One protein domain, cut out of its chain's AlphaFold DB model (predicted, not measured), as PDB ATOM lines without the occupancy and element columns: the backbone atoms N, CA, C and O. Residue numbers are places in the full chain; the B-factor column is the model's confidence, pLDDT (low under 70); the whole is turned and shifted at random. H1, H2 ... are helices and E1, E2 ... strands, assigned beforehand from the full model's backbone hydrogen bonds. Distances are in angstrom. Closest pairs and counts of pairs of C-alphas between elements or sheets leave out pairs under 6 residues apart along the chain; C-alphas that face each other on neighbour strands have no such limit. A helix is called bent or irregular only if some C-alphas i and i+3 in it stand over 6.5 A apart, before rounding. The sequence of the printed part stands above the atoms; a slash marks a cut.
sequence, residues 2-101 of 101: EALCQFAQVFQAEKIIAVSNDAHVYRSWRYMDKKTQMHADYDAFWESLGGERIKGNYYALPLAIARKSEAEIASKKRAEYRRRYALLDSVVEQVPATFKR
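AT A GLANCE: This is residues 2 to 101 of the 101 residues of the protein "VirK protein" of Salmonella enterica I (UniProt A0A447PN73). A small three-stranded sheet, with H3 over one face, lies between the long helix H4, which has H1 packed beside part of it, and a loose loop with H2, whose residues 29 to 33 stick out together with residue 28. The printed part has 100 residues, with four named helices and three named strands that follow along the chain as H1 E1 H2 H3 E2 E3 H4; the class is mostly helix, and the antiparallel sheet runs E1, E3, E2. The whole is loose and flat, with a radius of gyration of the C-alphas of 17.2 A and spans of 45 by 41 by 21 A.

IN THESE COORDINATES: The strands are E1, residues 16 to 19, E3, 58 to 61, and E2, 52 to 54. H3 is residues 42 to 48. H1, residues 2 to 10, begins at C-alpha 2 (190.553, 132.132, 246.572). H4, residues 75 to 99, is 37.4 A long and ends at C-alpha 99 (199.401, 144.588, 248.764). H2 is residues 29 to 37. H2 and H4 are irregular: C-alphas 30 and 33 are 8.1 A apart, 76 and 79 7.4 A.

HOW THE PARTS SIT: N 18 and O 59 of E1 and E3 are 2.8 A apart, within hydrogen-bond range, as are N 54 and O 58 of the hairpin E2 and E3, 2.8 A. H3 is on the sheet, over E3, at a height of 8.8 A; the closest C-alphas are those of Trp 46 and Tyr 59, 7.0 A. Residues 88 to 99 of H4 touch H1, closest at the C-alphas of Val 91 and Ala 3, 6.2 A, at a shallow tilt of 31 degrees, the same way. H2 and H4 are apart. Every O i to N i+4 pair is within range in H1 and H3, 17 of 21 in H4, and 0 of 5 in H2, which has 3 of 6 O i to N i+3 pairs.

THE WHOLE: The C-alphas of Arg 30 and Ser 75 are the farthest apart, 49.0 A. The printed part has no cut. The link E3 to H4 is long. Residues 22 to 40 and 100 to 101 have pLDDT under 70.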
ATOM      1  N   GLU A   2     190.161 131.604 245.246       86.56
ATOM      2  CA  GLU A   2     190.553 132.132 246.572       86.56
ATOM      3  C   GLU A   2     191.359 133.439 246.484       86.56
ATOM      4  O   GLU A   2     190.996 134.427 247.107       86.56
ATOM      5  N   ALA A   3     192.363 133.494 245.600       86.81
ATOM      6  CA  ALA A   3     193.099 134.729 245.333       86.81
ATOM      7  C   ALA A   3     192.171 135.890 244.932       86.81
ATOM      8  O   ALA A   3     192.279 136.964 245.502       86.81
ATOM      9  N   LEU A   4     191.233 135.678 244.000       88.75
ATOM     10  CA  LEU A   4     190.295 136.712 243.537       88.75
ATOM     11  C   LEU A   4     189.422 137.250 244.680       88.75
ATOM     12  O   LEU A   4     189.214 138.456 244.769       88.75
ATOM     13  N   CYS A   5     188.946 136.372 245.565       88.94
ATOM     14  CA  CYS A   5     188.214 136.768 246.767       88.94
ATOM     15  C   CYS A   5     189.084 137.640 247.687       88.94
ATOM     16  O   CYS A   5     188.635 138.684 248.152       88.94
ATOM     17  N   GLN A   6     190.351 137.267 247.888       90.00
ATOM     18  CA  GLN A   6     191.298 138.057 248.682       90.00
ATOM     19  C   GLN A   6     191.612 139.412 248.047       90.00
ATOM     20  O   GLN A   6     191.653 140.423 248.739       90.00
ATOM     21  N   PHE A   7     191.762 139.455 246.724       88.75
ATOM     22  CA  PHE A   7     191.863 140.703 245.976       88.75
ATOM     23  C   PHE A   7     190.646 141.593 246.234       88.75
ATOM     24  O   PHE A   7     190.804 142.740 246.638       88.75
ATOM     25  N   ALA A   8     189.435 141.061 246.069       90.19
ATOM     26  CA  ALA A   8     188.214 141.819 246.323       90.19
ATOM     27  C   ALA A   8     188.166 142.372 247.757       90.19
ATOM     28  O   ALA A   8     187.806 143.529 247.943       90.19
ATOM     29  N   GLN A   9     188.601 141.599 248.756       88.69
ATOM     30  CA  GLN A   9     188.673 142.064 250.145       88.69
ATOM     31  C   GLN A   9     189.699 143.185 250.348       88.69
ATOM     32  O   GLN A   9     189.367 144.207 250.945       88.69
ATOM     33  N   VAL A  10     190.923 143.021 249.836       89.50
ATOM     34  CA  VAL A  10     191.995 144.027 249.946       89.50
ATOM     35  C   VAL A  10     191.577 145.354 249.316       89.50
ATOM     36  O   VAL A  10     191.834 146.411 249.883       89.50
ATOM     37  N   PHE A  11     190.901 145.299 248.169       88.94
ATOM     38  CA  PHE A  11     190.426 146.477 247.444       88.94
ATOM     39  C   PHE A  11     189.026 146.944 247.874       88.94
ATOM     40  O   PHE A  11     188.477 147.845 247.246       88.94
ATOM     41  N   GLN A  12     188.442 146.342 248.918       89.88
ATOM     42  CA  GLN A  12     187.093 146.649 249.417       89.88
ATOM     43  C   GLN A  12     186.018 146.632 248.315       89.88
ATOM     44  O   GLN A  12     185.072 147.417 248.325       89.88
ATOM     45  N   ALA A  13     186.166 145.734 247.343       90.75
ATOM     46  CA  ALA A  13     185.215 145.586 246.260       90.75
ATOM     47  C   ALA A  13     183.883 145.045 246.797       90.75
ATOM     48  O   ALA A  13     183.833 144.015 247.468       90.75
ATOM     49  N   GLU A  14     182.787 145.714 246.444       90.38
ATOM     50  CA  GLU A  14     181.447 145.315 246.883       90.38
ATOM     51  C   GLU A  14     180.942 144.055 246.170       90.38
ATOM     52  O   GLU A  14     180.124 143.314 246.716       90.38
ATOM     53  N   LYS A  15     181.376 143.826 244.921       89.81
ATOM     54  CA  LYS A  15     180.862 142.752 244.059       89.81
ATOM     55  C   LYS A  15     181.937 142.215 243.125       89.81
ATOM     56  O   LYS A  15     182.742 142.971 242.587       89.81
ATOM     57  N   ILE A  16     181.874 140.912 242.863       91.75
ATOM     58  CA  ILE A  16     182.626 140.247 241.798       91.75
ATOM     59  C   ILE A  16     181.627 139.865 240.706       91.75
ATOM     60  O   ILE A  16     180.656 139.160 240.978       91.75
ATOM     61  N   ILE A  17     181.861 140.331 239.479       91.69
ATOM     62  CA  ILE A  17     181.008 140.036 238.323       91.69
ATOM     63  C   ILE A  17     181.800 139.202 237.318       91.69
ATOM     64  O   ILE A  17     182.916 139.561 236.947       91.69
ATOM     65  N   ALA A  18     181.209 138.099 236.871       89.75
ATOM     66  CA  ALA A  18     181.758 137.212 235.856       89.75
ATOM     67  C   ALA A  18     180.855 137.162 234.619       89.75
ATOM     68  O   ALA A  18     179.649 137.387 234.694       89.75
ATOM     69  N   VAL A  19     181.441 136.870 233.461       87.62
ATOM     70  CA  VAL A  19     180.698 136.688 232.207       87.62
ATOM     71  C   VAL A  19     180.082 135.292 232.146       87.62
ATOM     72  O   VAL A  19     180.729 134.312 232.516       87.62
ATOM     73  N   SER A  20     178.841 135.206 231.669       83.56
ATOM     74  CA  SER A  20     178.203 133.924 231.336       83.56
ATOM     75  C   SER A  20     178.678 133.398 229.978       83.56
ATOM     76  O   SER A  20     179.270 134.136 229.179       83.56
ATOM     77  N   ASN A  21     178.331 132.150 229.668       79.25
ATOM     78  CA  ASN A  21     178.535 131.544 228.350       79.25
ATOM     79  C   ASN A  21     177.922 132.380 227.212       79.25
ATOM     80  O   ASN A  21     178.433 132.378 226.088       79.25
ATOM     81  N   ASP A  22     176.829 133.097 227.486       67.56
ATOM     82  CA  ASP A  22     176.106 133.899 226.498       67.56
ATOM     83  C   ASP A  22     176.851 135.183 226.104       67.56
ATOM     84  O   ASP A  22     176.679 135.673 224.988       67.56
ATOM     85  N   ALA A  23     177.698 135.720 226.988       62.50
ATOM     86  CA  ALA A  23     178.474 136.939 226.742       62.50
ATOM     87  C   ALA A  23     179.814 136.672 226.023       62.50
ATOM     88  O   ALA A  23     180.587 137.601 225.776       62.50
ATOM     89  N   HIS A  24     180.118 135.415 225.683       65.44
ATOM     90  CA  HIS A  24     181.410 135.042 225.118       65.44
ATOM     91  C   HIS A  24     181.554 135.443 223.636       65.44
ATOM     92  O   HIS A  24     180.672 135.194 222.814       65.44
ATOM     93  N   VAL A  25     182.718 135.988 223.254       61.81
ATOM     94  CA  VAL A  25     183.004 136.531 221.903       61.81
ATOM     95  C   VAL A  25     182.782 135.505 220.776       61.81
ATOM     96  O   VAL A  25     182.347 135.865 219.676       61.81
ATOM     97  N   TYR A  26     183.004 134.216 221.055       57.81
ATOM     98  CA  TYR A  26     182.790 133.114 220.103       57.81
ATOM     99  C   TYR A  26     181.314 132.811 219.791       57.81
ATOM    100  O   TYR A  26     181.044 132.070 218.850       57.81
ATOM    101  N   ARG A  27     180.353 133.403 220.515       55.38
ATOM    102  CA  ARG A  27     178.927 133.361 220.150       55.38
ATOM    103  C   ARG A  27     178.503 134.468 219.183       55.38
ATOM    104  O   ARG A  27     177.362 134.455 218.726       55.38
ATOM    105  N   SER A  28     179.391 135.404 218.833       59.56
ATOM    106  CA  SER A  28     179.088 136.377 217.780       59.56
ATOM    107  C   SER A  28     178.951 135.684 216.421       59.56
ATOM    108  O   SER A  28     179.632 134.695 216.136       59.56
ATOM    109  N   TRP A  29     178.079 136.223 215.563       58.94
ATOM    110  CA  TRP A  29     177.749 135.639 214.255       58.94
ATOM    111  C   TRP A  29     178.996 135.324 213.402       58.94
ATOM    112  O   TRP A  29     179.027 134.348 212.660       58.94
ATOM    113  N   ARG A  30     180.062 136.114 213.593       62.44
ATOM    114  CA  ARG A  30     181.356 136.026 212.908       62.44
ATOM    115  C   ARG A  30     182.135 134.732 213.195       62.44
ATOM    116  O   ARG A  30     182.985 134.371 212.391       62.44
ATOM    117  N   TYR A  31     181.873 134.040 214.307       62.34
ATOM    118  CA  TYR A  31     182.611 132.834 214.719       62.34
ATOM    119  C   TYR A  31     181.733 131.573 214.805       62.34
ATOM    120  O   TYR A  31     182.155 130.569 215.377       62.34
ATOM    121  N   MET A  32     180.529 131.593 214.214       58.03
ATOM    122  CA  MET A  32     179.562 130.487 214.310       58.03
ATOM    123  C   MET A  32     180.063 129.143 213.757       58.03
ATOM    124  O   MET A  32     179.595 128.107 214.221       58.03
ATOM    125  N   ASP A  33     181.034 129.150 212.841       61.78
ATOM    126  CA  ASP A  33     181.652 127.944 212.262       61.78
ATOM    127  C   ASP A  33     182.569 127.192 213.259       61.78
ATOM    128  O   ASP A  33     182.881 126.020 213.093       61.78
ATOM    129  N   LYS A  34     182.967 127.835 214.370       57.22
ATOM    130  CA  LYS A  34     183.812 127.230 215.424       57.22
ATOM    131  C   LYS A  34     183.044 126.846 216.693       57.22
ATOM    132  O   LYS A  34     183.656 126.576 217.728       57.22
ATOM    133  N   LYS A  35     181.705 126.802 216.628       53.44
ATOM    134  CA  LYS A  35     180.816 126.487 217.767       53.44
ATOM    135  C   LYS A  35     181.151 125.170 218.482       53.44
ATOM    136  O   LYS A  35     180.857 125.035 219.664       53.44
ATOM    137  N   THR A  36     181.770 124.220 217.794       51.47
ATOM    138  CA  THR A  36     182.074 122.866 218.280       51.47
ATOM    139  C   THR A  36     183.320 122.749 219.164       51.47
ATOM    140  O   THR A  36     183.579 121.660 219.664       51.47
ATOM    141  N   GLN A  37     184.088 123.824 219.392       54.94
ATOM    142  CA  GLN A  37     185.328 123.768 220.195       54.94
ATOM    143  C   GLN A  37     185.219 124.372 221.602       54.94
ATOM    144  O   GLN A  37     186.215 124.444 222.325       54.94
ATOM    145  N   MET A  38     184.035 124.828 222.024       58.34
ATOM    146  CA  MET A  38     183.888 125.391 223.366       58.34
ATOM    147  C   MET A  38     183.734 124.269 224.398       58.34
ATOM    148  O   MET A  38     182.647 123.741 224.603       58.34
ATOM    149  N   HIS A  39     184.844 123.904 225.041       64.81
ATOM    150  CA  HIS A  39     184.887 122.861 226.074       64.81
ATOM    151  C   HIS A  39     184.675 123.390 227.504       64.81
ATOM    152  O   HIS A  39     184.575 122.594 228.435       64.81
ATOM    153  N   ALA A  40     184.639 124.712 227.694       69.56
ATOM    154  CA  ALA A  40     184.508 125.342 229.004       69.56
ATOM    155  C   ALA A  40     183.089 125.888 229.197       69.56
ATOM    156  O   ALA A  40     182.699 126.851 228.541       69.56
ATOM    157  N   ASP A  41     182.336 125.254 230.092       82.81
ATOM    158  CA  ASP A  41     181.027 125.720 230.544       82.81
ATOM    159  C   ASP A  41     181.214 126.669 231.739       82.81
ATOM    160  O   ASP A  41     181.440 126.238 232.874       82.81
ATOM    161  N   TYR A  42     181.191 127.972 231.459       85.06
ATOM    162  CA  TYR A  42     181.358 129.012 232.470       85.06
ATOM    163  C   TYR A  42     180.160 129.086 233.412       85.06
ATOM    164  O   TYR A  42     180.361 129.259 234.610       85.06
ATOM    165  N   ASP A  43     178.942 128.920 232.900       87.25
ATOM    166  CA  ASP A  43     177.721 128.995 233.708       87.25
ATOM    167  C   ASP A  43     177.726 127.895 234.771       87.25
ATOM    168  O   ASP A  43     177.651 128.195 235.963       87.25
ATOM    169  N   ALA A  44     177.958 126.643 234.359       86.94
ATOM    170  CA  ALA A  44     178.064 125.520 235.290       86.94
ATOM    171  C   ALA A  44     179.205 125.717 236.303       86.94
ATOM    172  O   ALA A  44     179.087 125.350 237.476       86.94
ATOM    173  N   PHE A  45     180.319 126.320 235.875       88.00
ATOM    174  CA  PHE A  45     181.425 126.634 236.772       88.00
ATOM    175  C   PHE A  45     181.042 127.691 237.816       88.00
ATOM    176  O   PHE A  45     181.295 127.479 239.004       88.00
ATOM    177  N   TRP A  46     180.405 128.794 237.413       90.06
ATOM    178  CA  TRP A  46     179.963 129.848 238.329       90.06
ATOM    179  C   TRP A  46     178.899 129.347 239.297       90.06
ATOM    180  O   TRP A  46     179.033 129.573 240.498       90.06
ATOM    181  N   GLU A  47     177.918 128.589 238.816       88.88
ATOM    182  CA  GLU A  47     176.885 127.970 239.652       88.88
ATOM    183  C   GLU A  47     177.493 127.027 240.696       88.88
ATOM    184  O   GLU A  47     177.118 127.072 241.868       88.88
ATOM    185  N   SER A  48     178.511 126.241 240.324       87.38
ATOM    186  CA  SER A  48     179.206 125.350 241.268       87.38
ATOM    187  C   SER A  48     179.923 126.082 242.412       87.38
ATOM    188  O   SER A  48     180.202 125.485 243.453       87.38
ATOM    189  N   LEU A  49     180.225 127.370 242.225       86.44
ATOM    190  CA  LEU A  49     180.867 128.242 243.208       86.44
ATOM    191  C   LEU A  49     179.859 129.091 244.000       86.44
ATOM    192  O   LEU A  49     180.278 129.930 244.797       86.44
ATOM    193  N   GLY A  50     178.555 128.882 243.791       87.75
ATOM    194  CA  GLY A  50     177.490 129.693 244.385       87.75
ATOM    195  C   GLY A  50     177.272 131.029 243.673       87.75
ATOM    196  O   GLY A  50     176.783 131.972 244.283       87.75
ATOM    197  N   GLY A  51     177.686 131.139 242.410       90.00
ATOM    198  CA  GLY A  51     177.417 132.304 241.580       90.00
ATOM    199  C   GLY A  51     175.945 132.394 241.190       90.00
ATOM    200  O   GLY A  51     175.345 131.406 240.771       90.00
ATOM    201  N   GLU A  52     175.382 133.595 241.261       90.06
ATOM    202  CA  GLU A  52     173.993 133.872 240.896       90.06
ATOM    203  C   GLU A  52     173.922 134.626 239.570       90.06
ATOM    204  O   GLU A  52     174.620 135.623 239.366       90.06
ATOM    205  N   ARG A  53     173.060 134.180 238.651       89.94
ATOM    206  CA  ARG A  53     172.886 134.853 237.360       89.94
ATOM    207  C   ARG A  53     172.203 136.207 237.565       89.94
ATOM    208  O   ARG A  53     171.104 136.287 238.109       89.94
ATOM    209  N   ILE A  54     172.833 137.271 237.079       89.50
ATOM    210  CA  ILE A  54     172.313 138.643 237.122       89.50
ATOM    211  C   ILE A  54     171.924 139.126 235.716       89.50
ATOM    212  O   ILE A  54     172.125 138.442 234.709       89.50
ATOM    213  N   LYS A  55     171.327 140.322 235.630       85.38
ATOM    214  CA  LYS A  55     170.906 140.914 234.348       85.38
ATOM    215  C   LYS A  55     172.082 141.015 233.369       85.38
ATOM    216  O   LYS A  55     173.189 141.369 233.759       85.38
ATOM    217  N   GLY A  56     171.804 140.788 232.084       75.81
ATOM    218  CA  GLY A  56     172.745 141.087 231.001       75.81
ATOM    219  C   GLY A  56     173.796 140.014 230.719       75.81
ATOM    220  O   GLY A  56     174.860 140.367 230.232       75.81
ATOM    221  N   ASN A  57     173.507 138.732 230.970       83.38
ATOM    222  CA  ASN A  57     174.430 137.617 230.699       83.38
ATOM    223  C   ASN A  57     175.689 137.641 231.590       83.38
ATOM    224  O   ASN A  57     176.784 137.273 231.153       83.38
ATOM    225  N   TYR A  58     175.524 138.029 232.854       89.12
ATOM    226  CA  TYR A  58     176.582 138.022 233.860       89.12
ATOM    227  C   TYR A  58     176.191 137.168 235.071       89.12
ATOM    228  O   TYR A  58     175.012 136.900 235.302       89.12
ATOM    229  N   TYR A  59     177.187 136.784 235.865       91.56
ATOM    230  CA  TYR A  59     177.041 136.145 237.170       91.56
ATOM    231  C   TYR A  59     177.626 137.048 238.257       91.56
ATOM    232  O   TYR A  59     178.710 137.605 238.086       91.56
ATOM    233  N   ALA A  60     176.924 137.181 239.377       91.88
ATOM    234  CA  ALA A  60     177.472 137.721 240.611       91.88
ATOM    235  C   ALA A  60     178.078 136.572 241.418       91.88
ATOM    236  O   ALA A  60     177.398 135.592 241.714       91.88
ATOM    237  N   LEU A  61     179.361 136.681 241.753       92.06
ATOM    238  CA  LEU A  61     180.065 135.681 242.552       92.06
ATOM    239  C   LEU A  61     180.137 136.122 244.019       92.06
ATOM    240  O   LEU A  61     180.262 137.323 244.288       92.06
ATOM    241  N   PRO A  62     180.112 135.176 244.973       88.75
ATOM    242  CA  PRO A  62     180.273 135.507 246.377       88.75
ATOM    243  C   PRO A  62     181.693 136.025 246.654       88.75
ATOM    244  O   PRO A  62     182.679 135.558 246.080       88.75
ATOM    245  N   LEU A  63     181.806 136.978 247.583       87.62
ATOM    246  CA  LEU A  63     183.094 137.550 248.004       87.62
ATOM    247  C   LEU A  63     183.967 136.557 248.788       87.62
ATOM    248  O   LEU A  63     185.164 136.784 248.945       87.62
ATOM    249  N   ALA A  64     183.383 135.458 249.262       85.00
ATOM    250  CA  ALA A  64     184.077 134.348 249.896       85.00
ATOM    251  C   ALA A  64     183.481 133.027 249.404       85.00
ATOM    252  O   ALA A  64     182.263 132.885 249.306       85.00
ATOM    253  N   ILE A  65     184.336 132.051 249.109       82.88
ATOM    254  CA  ILE A  65     183.888 130.738 248.646       82.88
ATOM    255  C   ILE A  65     183.738 129.810 249.839       82.88
ATOM    256  O   ILE A  65     184.688 129.584 250.590       82.88
ATOM    257  N   ALA A  66     182.548 129.231 249.979       80.19
ATOM    258  CA  ALA A  66     182.290 128.229 250.996       80.19
ATOM    259  C   ALA A  66     183.155 126.984 250.744       80.19
ATOM    260  O   ALA A  66     183.125 126.374 249.670       80.19
ATOM    261  N   ARG A  67     183.937 126.592 251.752       81.50
ATOM    262  CA  ARG A  67     184.687 125.335 251.732       81.50
ATOM    263  C   ARG A  67     183.805 124.215 252.261       81.50
ATOM    264  O   ARG A  67     183.067 124.401 253.222       81.50
ATOM    265  N   LYS A  68     183.915 123.040 251.642       80.81
ATOM    266  CA  LYS A  68     183.260 121.830 252.144       80.81
ATOM    267  C   LYS A  68     183.941 121.404 253.437       80.81
ATOM    268  O   LYS A  68     185.170 121.439 253.527       80.81
ATOM    269  N   SER A  69     183.155 120.988 254.420       78.12
ATOM    270  CA  SER A  69     183.706 120.469 255.667       78.12
ATOM    271  C   SER A  69     184.396 119.121 255.433       78.12
ATOM    272  O   SER A  69     184.060 118.361 254.520       78.12
ATOM    273  N   GLU A  70     185.369 118.784 256.279       73.75
ATOM    274  CA  GLU A  70     186.087 117.506 256.175       73.75
ATOM    275  C   GLU A  70     185.168 116.286 256.388       73.75
ATOM    276  O   GLU A  70     185.430 115.203 255.856       73.75
ATOM    277  N   ALA A  71     184.057 116.476 257.108       75.81
ATOM    278  CA  ALA A  71     183.025 115.465 257.319       75.81
ATOM    279  C   ALA A  71     182.269 115.116 256.024       75.81
ATOM    280  O   ALA A  71     181.964 113.946 255.797       75.81
ATOM    281  N   GLU A  72     182.033 116.098 255.150       80.38
ATOM    282  CA  GLU A  72     181.366 115.919 253.851       80.38
ATOM    283  C   GLU A  72     182.285 115.289 252.794       80.38
ATOM    284  O   GLU A  72     181.830 114.780 251.767       80.38
ATOM    285  N   ILE A  73     183.599 115.302 253.033       82.06
ATOM    286  CA  ILE A  73     184.582 114.723 252.123       82.06
ATOM    287  C   ILE A  73     184.742 113.235 252.441       82.06
ATOM    288  O   ILE A  73     185.160 112.835 253.534       82.06
ATOM    289  N   ALA A  74     184.459 112.398 251.439       83.81
ATOM    290  CA  ALA A  74     184.671 110.957 251.519       83.81
ATOM    291  C   ALA A  74     186.100 110.648 251.998       83.81
ATOM    292  O   ALA A  74     187.065 111.200 251.469       83.81
ATOM    293  N   SER A  75     186.240 109.733 252.963       83.25
ATOM    294  CA  SER A  75     187.506 109.461 253.671       83.25
ATOM    295  C   SER A  75     188.721 109.320 252.739       83.25
ATOM    296  O   SER A  75     189.740 109.985 252.927       83.25
ATOM    297  N   LYS A  76     188.565 108.572 251.638       86.31
ATOM    298  CA  LYS A  76     189.599 108.343 250.610       86.31
ATOM    299  C   LYS A  76     190.129 109.610 249.914       86.31
ATOM    300  O   LYS A  76     191.180 109.562 249.289       86.31
ATOM    301  N   LYS A  77     189.401 110.729 249.986       86.50
ATOM    302  CA  LYS A  77     189.750 112.025 249.381       86.50
ATOM    303  C   LYS A  77     190.215 113.074 250.396       86.50
ATOM    304  O   LYS A  77     190.709 114.120 249.982       86.50
ATOM    305  N   ARG A  78     190.124 112.815 251.708       87.44
ATOM    306  CA  ARG A  78     190.444 113.813 252.749       87.44
ATOM    307  C   ARG A  78     191.895 114.287 252.706       87.44
ATOM    308  O   ARG A  78     192.141 115.478 252.842       87.44
ATOM    309  N   ALA A  79     192.853 113.392 252.451       87.88
ATOM    310  CA  ALA A  79     194.265 113.773 252.345       87.88
ATOM    311  C   ALA A  79     194.531 114.736 251.170       87.88
ATOM    312  O   ALA A  79     195.275 115.703 251.318       87.88
ATOM    313  N   GLU A  80     193.893 114.493 250.020       90.44
ATOM    314  CA  GLU A  80     193.976 115.355 248.835       90.44
ATOM    315  C   GLU A  80     193.364 116.734 249.119       90.44
ATOM    316  O   GLU A  80     193.998 117.761 248.879       90.44
ATOM    317  N   TYR A  81     192.168 116.763 249.715       89.50
ATOM    318  CA  TYR A  81     191.484 118.007 250.070       89.50
ATOM    319  C   TYR A  81     192.228 118.811 251.134       89.50
ATOM    320  O   TYR A  81     192.318 120.025 251.005       89.50
ATOM    321  N   ARG A  82     192.821 118.159 252.137       88.38
ATOM    322  CA  ARG A  82     193.624 118.841 253.157       88.38
ATOM    323  C   ARG A  82     194.836 119.537 252.547       88.38
ATOM    324  O   ARG A  82     195.082 120.696 252.852       88.38
ATOM    325  N   ARG A  83     195.559 118.862 251.644       89.94
ATOM    326  CA  ARG A  83     196.683 119.475 250.910       89.94
ATOM    327  C   ARG A  83     196.214 120.642 250.049       89.94
ATOM    328  O   ARG A  83     196.856 121.686 250.034       89.94
ATOM    329  N   ARG A  84     195.078 120.482 249.363       89.75
ATOM    330  CA  ARG A  84     194.464 121.561 248.586       89.75
ATOM    331  C   ARG A  84     194.106 122.755 249.471       89.75
ATOM    332  O   ARG A  84     194.399 123.875 249.084       89.75
ATOM    333  N   TYR A  85     193.494 122.535 250.631       89.69
ATOM    334  CA  TYR A  85     193.116 123.610 251.550       89.69
ATOM    335  C   TYR A  85     194.328 124.299 252.159       89.69
ATOM    336  O   TYR A  85     194.367 125.517 252.111       89.69
ATOM    337  N   ALA A  86     195.366 123.559 252.553       90.56
ATOM    338  CA  ALA A  86     196.625 124.160 252.994       90.56
ATOM    339  C   ALA A  86     197.250 125.075 251.921       90.56
ATOM    340  O   ALA A  86     197.740 126.158 252.232       90.56
ATOM    341  N   LEU A  87     197.189 124.681 250.641       89.62
ATOM    342  CA  LEU A  87     197.620 125.549 249.543       89.62
ATOM    343  C   LEU A  87     196.739 126.802 249.436       89.62
ATOM    344  O   LEU A  87     197.263 127.904 249.299       89.62
ATOM    345  N   LEU A  88     195.413 126.657 249.510       89.31
ATOM    346  CA  LEU A  88     194.504 127.806 249.476       89.31
ATOM    347  C   LEU A  88     194.728 128.752 250.663       89.31
ATOM    348  O   LEU A  88     194.711 129.960 250.469       89.31
ATOM    349  N   ASP A  89     195.002 128.223 251.853       89.44
ATOM    350  CA  ASP A  89     195.315 129.013 253.048       89.44
ATOM    351  C   ASP A  89     196.588 129.834 252.858       89.44
ATOM    352  O   ASP A  89     196.586 131.037 253.108       89.44
ATOM    353  N   SER A  90     197.638 129.241 252.281       90.94
ATOM    354  CA  SER A  90     198.853 130.002 251.966       90.94
ATOM    355  C   SER A  90     198.600 131.152 250.982       90.94
ATOM    356  O   SER A  90     199.210 132.212 251.098       90.94
ATOM    357  N   VAL A  91     197.661 130.993 250.040       88.00
ATOM    358  CA  VAL A  91     197.250 132.080 249.134       88.00
ATOM    359  C   VAL A  91     196.521 133.184 249.901       88.00
ATOM    360  O   VAL A  91     196.770 134.363 249.645       88.00
ATOM    361  N   VAL A  92     195.649 132.813 250.845       88.00
ATOM    362  CA  VAL A  92     194.932 133.762 251.714       88.00
ATOM    363  C   VAL A  92     195.895 134.611 252.535       88.00
ATOM    364  O   VAL A  92     195.669 135.804 252.695       88.00
ATOM    365  N   GLU A  93     196.996 134.030 252.997       88.44
ATOM    366  CA  GLU A  93     198.015 134.753 253.755       88.44
ATOM    367  C   GLU A  93     198.889 135.651 252.863       88.44
ATOM    368  O   GLU A  93     199.186 136.796 253.214       88.44
ATOM    369  N   GLN A  94     199.292 135.160 251.687       88.50
ATOM    370  CA  GLN A  94     200.260 135.844 250.821       88.50
ATOM    371  C   GLN A  94     199.680 137.040 250.061       88.50
ATOM    372  O   GLN A  94     200.382 138.038 249.860       88.50
ATOM    373  N   VAL A  95     198.421 136.961 249.617       87.25
ATOM    374  CA  VAL A  95     197.817 138.024 248.798       87.25
ATOM    375  C   VAL A  95     197.765 139.345 249.577       87.25
ATOM    376  O   VAL A  95     198.403 140.298 249.131       87.25
ATOM    377  N   PRO A  96     197.145 139.438 250.770       84.50
ATOM    378  CA  PRO A  96     197.132 140.683 251.535       84.50
ATOM    379  C   PRO A  96     198.535 141.181 251.901       84.50
ATOM    380  O   PRO A  96     198.777 142.385 251.871       84.50
ATOM    381  N   ALA A  97     199.473 140.280 252.217       86.56
ATOM    382  CA  ALA A  97     200.851 140.650 252.546       86.56
ATOM    383  C   ALA A  97     201.574 141.352 251.384       86.56
ATOM    384  O   ALA A  97     202.388 142.243 251.609       86.56
ATOM    385  N   THR A  98     201.244 140.990 250.143       87.31
ATOM    386  CA  THR A  98     201.835 141.596 248.942       87.31
ATOM    387  C   THR A  98     201.322 143.019 248.695       87.31
ATOM    388  O   THR A  98     202.081 143.867 248.233       87.31
ATOM    389  N   PHE A  99     200.056 143.297 249.027       79.56
ATOM    390  CA  PHE A  99     199.401 144.588 248.764       79.56
ATOM    391  C   PHE A  99     199.453 145.584 249.930       79.56
ATOM    392  O   PHE A  99     199.105 146.743 249.744       79.56
ATOM    393  N   LYS A 100     199.917 145.176 251.117       67.44
ATOM    394  CA  LYS A 100     200.131 146.057 252.286       67.44
ATOM    395  C   LYS A 100     201.443 146.871 252.231       67.44
ATOM    396  O   LYS A 100     201.967 147.233 253.282       67.44
ATOM    397  N   ARG A 101     201.999 147.109 251.040       53.31
ATOM    398  CA  ARG A 101     203.249 147.863 250.844       53.31
ATOM    399  C   ARG A 101     203.013 149.353 250.658       53.31
ATOM    400  O   ARG A 101     202.041 149.700 249.957       53.31
TER     401      ARG A 101